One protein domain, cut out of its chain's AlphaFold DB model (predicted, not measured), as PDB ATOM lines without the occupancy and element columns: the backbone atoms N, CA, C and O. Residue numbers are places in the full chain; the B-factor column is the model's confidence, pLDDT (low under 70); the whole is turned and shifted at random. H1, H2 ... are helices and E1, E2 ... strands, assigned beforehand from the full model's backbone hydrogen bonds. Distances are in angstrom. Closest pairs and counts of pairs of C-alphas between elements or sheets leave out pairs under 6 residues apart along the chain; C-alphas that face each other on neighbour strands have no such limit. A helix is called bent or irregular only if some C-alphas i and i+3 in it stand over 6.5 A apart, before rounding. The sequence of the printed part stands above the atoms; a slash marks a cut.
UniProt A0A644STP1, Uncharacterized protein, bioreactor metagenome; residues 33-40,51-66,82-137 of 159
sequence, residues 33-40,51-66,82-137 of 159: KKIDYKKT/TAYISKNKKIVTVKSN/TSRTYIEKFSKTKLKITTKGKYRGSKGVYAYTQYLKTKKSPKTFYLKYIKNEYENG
ATOM      1  N   LYS A  33     220.876 275.295 231.548       81.06
ATOM      2  CA  LYS A  33     220.119 274.376 232.401       81.06
ATOM      3  C   LYS A  33     220.668 274.462 233.822       81.06
ATOM      4  O   LYS A  33     221.865 274.266 234.030       81.06
ATOM      5  N   LYS A  34     219.810 274.741 234.805       84.31
ATOM      6  CA  LYS A  34     220.179 274.656 236.227       84.31
ATOM      7  C   LYS A  34     220.555 273.207 236.548       84.31
ATOM      8  O   LYS A  34     219.822 272.293 236.178       84.31
ATOM      9  N   ILE A  35     221.708 273.005 237.182       83.75
ATOM     10  CA  ILE A  35     222.190 271.666 237.555       83.75
ATOM     11  C   ILE A  35     222.220 271.449 239.059       83.75
ATOM     12  O   ILE A  35     222.146 270.299 239.475       83.75
ATOM     13  N   ASP A  36     222.339 272.517 239.853       80.06
ATOM     14  CA  ASP A  36     222.412 272.399 241.306       80.06
ATOM     15  C   ASP A  36     222.075 273.715 242.020       80.06
ATOM     16  O   ASP A  36     222.214 274.806 241.450       80.06
ATOM     17  N   TYR A  37     221.631 273.608 243.271       75.75
ATOM     18  CA  TYR A  37     221.443 274.738 244.179       75.75
ATOM     19  C   TYR A  37     221.646 274.302 245.624       75.75
ATOM     20  O   TYR A  37     221.014 273.347 246.071       75.75
ATOM     21  N   LYS A  38     222.465 275.049 246.365       74.94
ATOM     22  CA  LYS A  38     222.764 274.762 247.766       74.94
ATOM     23  C   LYS A  38     222.758 276.028 248.616       74.94
ATOM     24  O   LYS A  38     223.169 277.101 248.178       74.94
ATOM     25  N   LYS A  39     222.321 275.883 249.867       76.62
ATOM     26  CA  LYS A  39     222.431 276.896 250.917       76.62
ATOM     27  C   LYS A  39     223.033 276.252 252.163       76.62
ATOM     28  O   LYS A  39     222.434 275.333 252.711       76.62
ATOM     29  N   THR A  40     224.173 276.761 252.615       68.62
ATOM     30  CA  THR A  40     224.889 276.248 253.795       68.62
ATOM     31  C   THR A  40     225.054 277.372 254.815       68.62
ATOM     32  O   THR A  40     225.435 278.483 254.447       68.62
ATOM     33  N   THR A  51     224.527 278.540 243.321       83.38
ATOM     34  CA  THR A  51     223.717 278.046 242.212       83.38
ATOM     35  C   THR A  51     224.608 277.739 241.027       83.38
ATOM     36  O   THR A  51     225.314 278.625 240.542       83.38
ATOM     37  N   ALA A  52     224.526 276.515 240.511       83.31
ATOM     38  CA  ALA A  52     225.282 276.100 239.341       83.31
ATOM     39  C   ALA A  52     224.373 275.836 238.137       83.31
ATOM     40  O   ALA A  52     223.291 275.244 238.232       83.31
ATOM     41  N   TYR A  53     224.857 276.249 236.973       87.12
ATOM     42  CA  TYR A  53     224.200 276.099 235.683       87.12
ATOM     43  C   TYR A  53     225.169 275.482 234.690       87.12
ATOM     44  O   TYR A  53     226.358 275.789 234.702       87.12
ATOM     45  N   ILE A  54     224.659 274.652 233.790       87.88
ATOM     46  CA  ILE A  54     225.416 274.147 232.652       87.88
ATOM     47  C   ILE A  54     224.870 274.755 231.366       87.88
ATOM     48  O   ILE A  54     223.655 274.839 231.172       87.88
ATOM     49  N   SER A  55     225.758 275.179 230.474       84.62
ATOM     50  CA  SER A  55     225.365 275.552 229.119       84.62
ATOM     51  C   SER A  55     224.727 274.351 228.416       84.62
ATOM     52  O   SER A  55     225.109 273.200 228.652       84.62
ATOM     53  N   LYS A  56     223.763 274.586 227.519       77.25
ATOM     54  CA  LYS A  56     223.103 273.498 226.770       77.25
ATOM     55  C   LYS A  56     224.088 272.591 226.018       77.25
ATOM     56  O   LYS A  56     223.908 271.378 225.992       77.25
ATOM     57  N   ASN A  57     225.175 273.159 225.494       79.12
ATOM     58  CA  ASN A  57     226.249 272.412 224.829       79.12
ATOM     59  C   ASN A  57     227.206 271.678 225.797       79.12
ATOM     60  O   ASN A  57     228.187 271.091 225.351       79.12
ATOM     61  N   LYS A  58     226.956 271.719 227.116       75.38
ATOM     62  CA  LYS A  58     227.736 271.069 228.188       75.38
ATOM     63  C   LYS A  58     229.215 271.488 228.275       75.38
ATOM     64  O   LYS A  58     229.981 270.873 229.018       75.38
ATOM     65  N   LYS A  59     229.621 272.532 227.543       82.19
ATOM     66  CA  LYS A  59     231.008 273.026 227.489       82.19
ATOM     67  C   LYS A  59     231.348 274.012 228.597       82.19
ATOM     68  O   LYS A  59     232.532 274.231 228.834       82.19
ATOM     69  N   ILE A  60     230.347 274.597 229.251       84.00
ATOM     70  CA  ILE A  60     230.541 275.617 230.279       84.00
ATOM     71  C   ILE A  60     229.675 275.279 231.487       84.00
ATOM     72  O   ILE A  60     228.481 275.012 231.349       84.00
ATOM     73  N   VAL A  61     230.275 275.311 232.672       87.19
ATOM     74  CA  VAL A  61     229.552 275.356 233.944       87.19
ATOM     75  C   VAL A  61     229.759 276.730 234.561       87.19
ATOM     76  O   VAL A  61     230.893 277.167 234.728       87.19
ATOM     77  N   THR A  62     228.663 277.399 234.896       86.19
ATOM     78  CA  THR A  62     228.659 278.686 235.589       86.19
ATOM     79  C   THR A  62     228.175 278.466 237.011       86.19
ATOM     80  O   THR A  62     227.043 278.032 237.216       86.19
ATOM     81  N   VAL A  63     229.011 278.796 237.985       86.00
ATOM     82  CA  VAL A  63     228.720 278.705 239.416       86.00
ATOM     83  C   VAL A  63     228.583 280.121 239.958       86.00
ATOM     84  O   VAL A  63     229.503 280.922 239.816       86.00
ATOM     85  N   LYS A  64     227.430 280.461 240.532       85.25
ATOM     86  CA  LYS A  64     227.188 281.732 241.223       85.25
ATOM     87  C   LYS A  64     227.207 281.474 242.721       85.25
ATOM     88  O   LYS A  64     226.351 280.733 243.196       85.25
ATOM     89  N   SER A  65     228.079 282.163 243.445       82.31
ATOM     90  CA  SER A  65     228.186 282.027 244.898       82.31
ATOM     91  C   SER A  65     227.988 283.386 245.565       82.31
ATOM     92  O   SER A  65     228.515 284.404 245.113       82.31
ATOM     93  N   ASN A  66     227.187 283.417 246.627       83.19
ATOM     94  CA  ASN A  66     226.965 284.603 247.446       83.19
ATOM     95  C   ASN A  66     227.308 284.290 248.898       83.19
ATOM     96  O   ASN A  66     226.802 283.303 249.435       83.19
ATOM     97  N   THR A  82     229.617 288.624 246.054       83.38
ATOM     98  CA  THR A  82     229.064 287.846 244.950       83.38
ATOM     99  C   THR A  82     230.200 287.458 244.026       83.38
ATOM    100  O   THR A  82     230.973 288.316 243.596       83.38
ATOM    101  N   SER A  83     230.273 286.177 243.690       81.88
ATOM    102  CA  SER A  83     231.212 285.638 242.719       81.88
ATOM    103  C   SER A  83     230.488 284.825 241.649       81.88
ATOM    104  O   SER A  83     229.381 284.309 241.838       81.88
ATOM    105  N   ARG A  84     231.115 284.755 240.480       85.62
ATOM    106  CA  ARG A  84     230.743 283.905 239.359       85.62
ATOM    107  C   ARG A  84     231.991 283.204 238.853       85.62
ATOM    108  O   ARG A  84     232.924 283.866 238.403       85.62
ATOM    109  N   THR A  85     231.979 281.884 238.897       85.62
ATOM    110  CA  THR A  85     233.037 281.030 238.362       85.62
ATOM    111  C   THR A  85     232.541 280.344 237.100       85.62
ATOM    112  O   THR A  85     231.497 279.699 237.102       85.62
ATOM    113  N   TYR A  86     233.293 280.481 236.018       87.94
ATOM    114  CA  TYR A  86     233.058 279.859 234.724       87.94
ATOM    115  C   TYR A  86     234.088 278.756 234.533       87.94
ATOM    116  O   TYR A  86     235.285 279.017 234.593       87.94
ATOM    117  N   ILE A  87     233.631 277.533 234.300       88.62
ATOM    118  CA  ILE A  87     234.468 276.362 234.041       88.62
ATOM    119  C   ILE A  87     234.193 275.956 232.606       88.62
ATOM    120  O   ILE A  87     233.114 275.456 232.295       88.62
ATOM    121  N   GLU A  88     235.153 276.178 231.726       90.00
ATOM    122  CA  GLU A  88     235.010 275.987 230.290       90.00
ATOM    123  C   GLU A  88     235.935 274.881 229.785       90.00
ATOM    124  O   GLU A  88     237.102 274.783 230.172       90.00
ATOM    125  N   LYS A  89     235.425 274.048 228.871       90.06
ATOM    126  CA  LYS A  89     236.243 273.078 228.140       90.06
ATOM    127  C   LYS A  89     237.039 273.784 227.041       90.06
ATOM    128  O   LYS A  89     236.549 273.937 225.930       90.06
ATOM    129  N   PHE A  90     238.271 274.172 227.364       88.50
ATOM    130  CA  PHE A  90     239.171 274.860 226.435       88.50
ATOM    131  C   PHE A  90     239.779 273.914 225.389       88.50
ATOM    132  O   PHE A  90     239.913 274.266 224.224       88.50
ATOM    133  N   SER A  91     240.127 272.686 225.783       90.94
ATOM    134  CA  SER A  91     240.563 271.640 224.851       90.94
ATOM    135  C   SER A  91     240.191 270.250 225.375       90.94
ATOM    136  O   SER A  91     239.698 270.110 226.498       90.94
ATOM    137  N   LYS A  92     240.463 269.188 224.600       89.44
ATOM    138  CA  LYS A  92     240.234 267.789 225.030       89.44
ATOM    139  C   LYS A  92     240.870 267.484 226.399       89.44
ATOM    140  O   LYS A  92     240.293 266.737 227.190       89.44
ATOM    141  N   THR A  93     241.995 268.121 226.721       91.00
ATOM    142  CA  THR A  93     242.801 267.874 227.928       91.00
ATOM    143  C   THR A  93     242.985 269.103 228.821       91.00
ATOM    144  O   THR A  93     243.759 269.034 229.774       91.00
ATOM    145  N   LYS A  94     242.303 270.225 228.557       88.06
ATOM    146  CA  LYS A  94     242.414 271.447 229.369       88.06
ATOM    147  C   LYS A  94     241.046 272.049 229.695       88.06
ATOM    148  O   LYS A  94     240.170 272.120 228.832       88.06
ATOM    149  N   LEU A  95     240.890 272.513 230.932       87.75
ATOM    150  CA  LEU A  95     239.802 273.393 231.360       87.75
ATOM    151  C   LEU A  95     240.340 274.805 231.575       87.75
ATOM    152  O   LEU A  95     241.446 274.967 232.084       87.75
ATOM    153  N   LYS A  96     239.542 275.808 231.225       88.31
ATOM    154  CA  LYS A  96     239.749 277.202 231.616       88.31
ATOM    155  C   LYS A  96     238.776 277.510 232.745       88.31
ATOM    156  O   LYS A  96     237.576 277.301 232.586       88.31
ATOM    157  N   ILE A  97     239.281 277.979 233.878       88.25
ATOM    158  CA  ILE A  97     238.462 278.420 235.004       88.25
ATOM    159  C   ILE A  97     238.637 279.919 235.145       88.25
ATOM    160  O   ILE A  97     239.752 280.398 235.302       88.25
ATOM    161  N   THR A  98     237.548 280.666 235.045       86.94
ATOM    162  CA  THR A  98     237.537 282.118 235.211       86.94
ATOM    163  C   THR A  98     236.607 282.472 236.353       86.94
ATOM    164  O   THR A  98     235.418 282.191 236.270       86.94
ATOM    165  N   THR A  99     237.107 283.121 237.391       84.00
ATOM    166  CA  THR A  99     236.293 283.607 238.505       84.00
ATOM    167  C   THR A  99     236.269 285.121 238.481       84.00
ATOM    168  O   THR A  99     237.307 285.765 238.383       84.00
ATOM    169  N   LYS A 100     235.074 285.698 238.557       83.62
ATOM    170  CA  LYS A 100     234.867 287.141 238.676       83.62
ATOM    171  C   LYS A 100     233.950 287.417 239.847       83.62
ATOM    172  O   LYS A 100     232.957 286.715 240.021       83.62
ATOM    173  N   GLY A 101     234.223 288.452 240.619       84.06
ATOM    174  CA  GLY A 101     233.355 288.802 241.727       84.06
ATOM    175  C   GLY A 101     233.589 290.198 242.256       84.06
ATOM    176  O   GLY A 101     234.433 290.949 241.772       84.06
ATOM    177  N   LYS A 102     232.780 290.559 243.243       78.06
ATOM    178  CA  LYS A 102     232.802 291.879 243.851       78.06
ATOM    179  C   LYS A 102     232.503 291.766 245.337       78.06
ATOM    180  O   LYS A 102     231.554 291.082 245.730       78.06
ATOM    181  N   TYR A 103     233.302 292.466 246.134       78.38
ATOM    182  CA  TYR A 103     233.020 292.704 247.544       78.38
ATOM    183  C   TYR A 103     232.062 293.882 247.688       78.38
ATOM    184  O   TYR A 103     232.145 294.873 246.953       78.38
ATOM    185  N   ARG A 104     231.144 293.794 248.645       73.94
ATOM    186  CA  ARG A 104     230.237 294.889 248.962       73.94
ATOM    187  C   ARG A 104     231.034 296.104 249.436       73.94
ATOM    188  O   ARG A 104     231.962 295.978 250.221       73.94
ATOM    189  N   GLY A 105     230.670 297.285 248.938       72.12
ATOM    190  CA  GLY A 105     231.362 298.540 249.256       72.12
ATOM    191  C   GLY A 105     232.675 298.756 248.497       72.12
ATOM    192  O   GLY A 105     233.171 299.875 248.475       72.12
ATOM    193  N   SER A 106     233.204 297.743 247.803       74.44
ATOM    194  CA  SER A 106     234.349 297.926 246.911       74.44
ATOM    195  C   SER A 106     233.908 298.505 245.566       74.44
ATOM    196  O   SER A 106     232.878 298.109 245.008       74.44
ATOM    197  N   LYS A 107     234.697 299.431 245.012       69.38
ATOM    198  CA  LYS A 107     234.528 299.907 243.629       69.38
ATOM    199  C   LYS A 107     235.068 298.893 242.607       69.38
ATOM    200  O   LYS A 107     234.563 298.847 241.489       69.38
ATOM    201  N   GLY A 108     236.021 298.044 243.000       71.12
ATOM    202  CA  GLY A 108     236.701 297.091 242.119       71.12
ATOM    203  C   GLY A 108     235.987 295.745 241.970       71.12
ATOM    204  O   GLY A 108     235.353 295.238 242.897       71.12
ATOM    205  N   VAL A 109     236.126 295.149 240.786       78.38
ATOM    206  CA  VAL A 109     235.780 293.750 240.505       78.38
ATOM    207  C   VAL A 109     237.080 292.957 240.536       78.38
ATOM    208  O   VAL A 109     238.035 293.335 239.864       78.38
ATOM    209  N   TYR A 110     237.126 291.862 241.290       79.00
ATOM    210  CA  TYR A 110     238.239 290.927 241.176       79.00
ATOM    211  C   TYR A 110     237.956 289.953 240.036       79.00
ATOM    212  O   TYR A 110     236.823 289.504 239.843       79.00
ATOM    213  N   ALA A 111     238.993 289.627 239.275       80.44
ATOM    214  CA  ALA A 111     238.929 288.651 238.206       80.44
ATOM    215  C   ALA A 111     240.198 287.804 238.223       80.44
ATOM    216  O   ALA A 111     241.303 288.330 238.297       80.44
ATOM    217  N   TYR A 112     240.026 286.494 238.135       80.75
ATOM    218  CA  TYR A 112     241.111 285.532 238.079       80.75
ATOM    219  C   TYR A 112     240.814 284.499 236.999       80.75
ATOM    220  O   TYR A 112     239.665 284.089 236.826       80.75
ATOM    221  N   THR A 113     241.834 284.091 236.250       83.06
ATOM    222  CA  THR A 113     241.721 283.035 235.241       83.06
ATOM    223  C   THR A 113     242.869 282.057 235.401       83.06
ATOM    224  O   THR A 113     244.021 282.468 235.467       83.06
ATOM    225  N   GLN A 114     242.555 280.767 235.386       85.38
ATOM    226  CA  GLN A 114     243.536 279.691 235.374       85.38
ATOM    227  C   GLN A 114     243.197 278.623 234.341       85.38
ATOM    228  O   GLN A 114     242.047 278.467 233.922       85.38
ATOM    229  N   TYR A 115     244.209 277.841 233.981       83.69
ATOM    230  CA  TYR A 115     244.079 276.698 233.090       83.69
ATOM    231  C   TYR A 115     244.508 275.430 233.819       83.69
ATOM    232  O   TYR A 115     245.614 275.350 234.343       83.69
ATOM    233  N   LEU A 116     243.649 274.415 233.813       85.06
ATOM    234  CA  LEU A 116     243.912 273.129 234.453       85.06
ATOM    235  C   LEU A 116     244.036 272.033 233.402       85.06
ATOM    236  O   LEU A 116     243.148 271.861 232.563       85.06
ATOM    237  N   LYS A 117     245.119 271.253 233.465       87.69
ATOM    238  CA  LYS A 117     245.288 270.050 232.641       87.69
ATOM    239  C   LYS A 117     244.380 268.944 233.184       87.69
ATOM    240  O   LYS A 117     244.631 268.379 234.240       87.69
ATOM    241  N   THR A 118     243.300 268.640 232.471       86.38
ATOM    242  CA  THR A 118     242.394 267.538 232.798       86.38
ATOM    243  C   THR A 118     241.575 267.084 231.590       86.38
ATOM    244  O   THR A 118     241.081 267.881 230.786       86.38
ATOM    245  N   LYS A 119     241.374 265.766 231.479       88.81
ATOM    246  CA  LYS A 119     240.474 265.160 230.485       88.81
ATOM    247  C   LYS A 119     238.996 265.304 230.867       88.81
ATOM    248  O   LYS A 119     238.135 265.165 230.004       88.81
ATOM    249  N   LYS A 120     238.685 265.646 232.124       87.19
ATOM    250  CA  LYS A 120     237.307 265.720 232.636       87.19
ATOM    251  C   LYS A 120     236.473 266.776 231.911       87.19
ATOM    252  O   LYS A 120     236.994 267.778 231.411       87.19
ATOM    253  N   SER A 121     235.166 266.527 231.847       89.44
ATOM    254  CA  SER A 121     234.196 267.528 231.403       89.44
ATOM    255  C   SER A 121     234.028 268.615 232.478       89.44
ATOM    256  O   SER A 121     234.242 268.326 233.659       89.44
ATOM    257  N   PRO A 122     233.593 269.833 232.116       87.00
ATOM    258  CA  PRO A 122     233.280 270.891 233.079       87.00
ATOM    259  C   PRO A 122     232.295 270.446 234.166       87.00
ATOM    260  O   PRO A 122     232.512 270.716 235.345       87.00
ATOM    261  N   LYS A 123     231.254 269.690 233.786       87.88
ATOM    262  CA  LYS A 123     230.255 269.144 234.720       87.88
ATOM    263  C   LYS A 123     230.887 268.184 235.722       87.88
ATOM    264  O   LYS A 123     230.679 268.324 236.922       87.88
ATOM    265  N   THR A 124     231.650 267.210 235.229       86.44
ATOM    266  CA  THR A 124     232.313 266.209 236.078       86.44
ATOM    267  C   THR A 124     233.333 266.863 237.004       86.44
ATOM    268  O   THR A 124     233.470 266.451 238.149       86.44
ATOM    269  N   PHE A 125     234.044 267.882 236.516       86.56
ATOM    270  CA  PHE A 125     234.984 268.646 237.323       86.56
ATOM    271  C   PHE A 125     234.270 269.389 238.460       86.56
ATOM    272  O   PHE A 125     234.634 269.201 239.616       86.56
ATOM    273  N   TYR A 126     233.210 270.144 238.147       84.69
ATOM    274  CA  TYR A 126     232.397 270.839 239.149       84.69
ATOM    275  C   TYR A 126     231.868 269.884 240.225       84.69
ATOM    276  O   TYR A 126     232.102 270.114 241.407       84.69
ATOM    277  N   LEU A 127     231.218 268.787 239.820       82.38
ATOM    278  CA  LEU A 127     230.605 267.843 240.759       82.38
ATOM    279  C   LEU A 127     231.632 267.163 241.669       82.38
ATOM    280  O   LEU A 127     231.346 266.948 242.840       82.38
ATOM    281  N   LYS A 128     232.814 266.813 241.147       79.25
ATOM    282  CA  LYS A 128     233.810 266.059 241.919       79.25
ATOM    283  C   LYS A 128     234.655 266.938 242.839       79.25
ATOM    284  O   LYS A 128     235.074 266.461 243.887       79.25
ATOM    285  N   TYR A 129     234.942 268.169 242.428       74.56
ATOM    286  CA  TYR A 129     235.958 268.989 243.090       74.56
ATOM    287  C   TYR A 129     235.387 270.241 243.739       74.56
ATOM    288  O   TYR A 129     235.695 270.518 244.886       74.56
ATOM    289  N   ILE A 130     234.509 270.969 243.052       72.88
ATOM    290  CA  ILE A 130     233.991 272.234 243.586       72.88
ATOM    291  C   ILE A 130     232.830 271.965 244.540       72.88
ATOM    292  O   ILE A 130     232.872 272.385 245.690       72.88
ATOM    293  N   LYS A 131     231.825 271.196 244.104       71.38
ATOM    294  CA  LYS A 131     230.654 270.879 244.933       71.38
ATOM    295  C   LYS A 131     231.045 270.194 246.252       71.38
ATOM    296  O   LYS A 131     230.519 270.546 247.304       71.38
ATOM    297  N   ASN A 132     231.991 269.256 246.188       65.12
ATOM    298  CA  ASN A 132     232.427 268.475 247.345       65.12
ATOM    299  C   ASN A 132     233.211 269.321 248.374       65.12
ATOM    300  O   ASN A 132     233.068 269.127 249.578       65.12
ATOM    301  N   GLU A 133     233.998 270.312 247.937       63.19
ATOM    302  CA  GLU A 133     234.664 271.249 248.859       63.19
ATOM    303  C   GLU A 133     233.634 272.072 249.661       63.19
ATOM    304  O   GLU A 133     233.732 272.166 250.885       63.19
ATOM    305  N   TYR A 134     232.564 272.546 249.006       58.81
ATOM    306  CA  TYR A 134     231.431 273.214 249.669       58.81
ATOM    307  C   TYR A 134     230.574 272.285 250.548       58.81
ATOM    308  O   TYR A 134     229.760 272.757 251.351       58.81
ATOM    309  N   GLU A 135     230.668 270.968 250.377       55.47
ATOM    310  CA  GLU A 135     230.003 269.975 251.228       55.47
ATOM    311  C   GLU A 135     230.746 269.734 252.532       55.47
ATOM    312  O   GLU A 135     230.102 269.650 253.572       55.47
ATOM    313  N   ASN A 136     232.072 269.773 252.497       54.88
ATOM    314  CA  ASN A 136     232.910 269.474 253.654       54.88
ATOM    315  C   ASN A 136     233.290 270.712 254.485       54.88
ATOM    316  O   ASN A 136     234.173 270.641 255.330       54.88
ATOM    317  N   GLY A 137     232.652 271.863 254.242       49.28
ATOM    318  CA  GLY A 137     232.905 273.098 254.996       49.28
ATOM    319  C   GLY A 137     234.279 273.728 254.741       49.28
ATOM    320  O   GLY A 137     234.631 274.710 255.394       49.28
TER     321      GLY A 137
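Overview. This is residues 33 to 40, 51 to 66 and 82 to 137 of the 159 residues of an uncharacterized protein of bioreactor metagenome (UniProt A0A644STP1). The printed part is one twisted, curving sheet of six strands with a single helix, H1, packed over one face and the other face bare. H1 covers the E1 to E4 part of that face most fully, while E6 lies at the far edge beyond it. The 80 printed residues run E1, E2, E3, E4, E5, E6, then H1, and the sheet has its strands in that same order, all antiparallel. The class is mixed, helices and strands, in two layers, a helix on one face of a sheet. The whole is compact, with a radius of gyration of the C-alphas of 13.0 A, yet elongated in outline, spanning 40 by 25 by 25 A.

Along the chain. Find C-alpha 33 at (220.119, 274.376, 232.401); there E1 begins and runs through residues 33 to 40, 22.0 A long. After the first cut, E2 holds residues 51 to 55 and E3 residues 60 to 66. After the second cut, look for E4 from C-alpha 82 at (229.064, 287.846, 244.950) to residue 91, 28.3 A. E5, residues 94 to 103, measures 29.5 A, and E6, residues 110 to 117, 23.6 A. H1, residues 122 to 135, runs 18.5 A to C-alpha 135 at (230.003, 269.975, 251.228).

Arrangement. Begin at edge strand E1, where N 35 and O 52 of E2 are 2.9 A apart, within hydrogen-bond range. E2 and E3 form a hairpin, with N 53 and O 62 at 2.8 A. Between E3 and E4 look at N 63 and O 85, 2.8 A. E4, E5 and E6 make a meander, each strand the antiparallel neighbour of the one before, in two hairpins: N 86 and O 98 are 2.7 A apart, N 97 and O 114 2.8 A. E6 is the other edge strand, and E1 and E6 are apart. H1 is on the sheet: its closest C-alphas to E4 are those of Pro 122 and Ile 87, 5.7 A, and to E3 those of Pro 122 and Val 61, 5.9 A. E1 and H1 are near each other, with 10 pairs of C-alphas within 10 A. H1 is irregular, but only just: C-alphas 128 and 131 are 6.50 A apart, and 8 of 10 O i to N i+4 pairs are within hydrogen-bond range.

Size, cuts and confidence. The two C-alphas farthest apart, those of Lys 92 and Gly 105, are 40.1 A apart. Residues 41 to 50 are not printed, with 11.8 A from C-alpha 40 to C-alpha 51; residues 67 to 81 are not printed either, with 4.6 A from C-alpha 66 to C-alpha 82. Of the links that are printed whole, no link is long. The mean pLDDT of the printed part is 80.9, and residues 40, 107 and 132 to 137 are under 70.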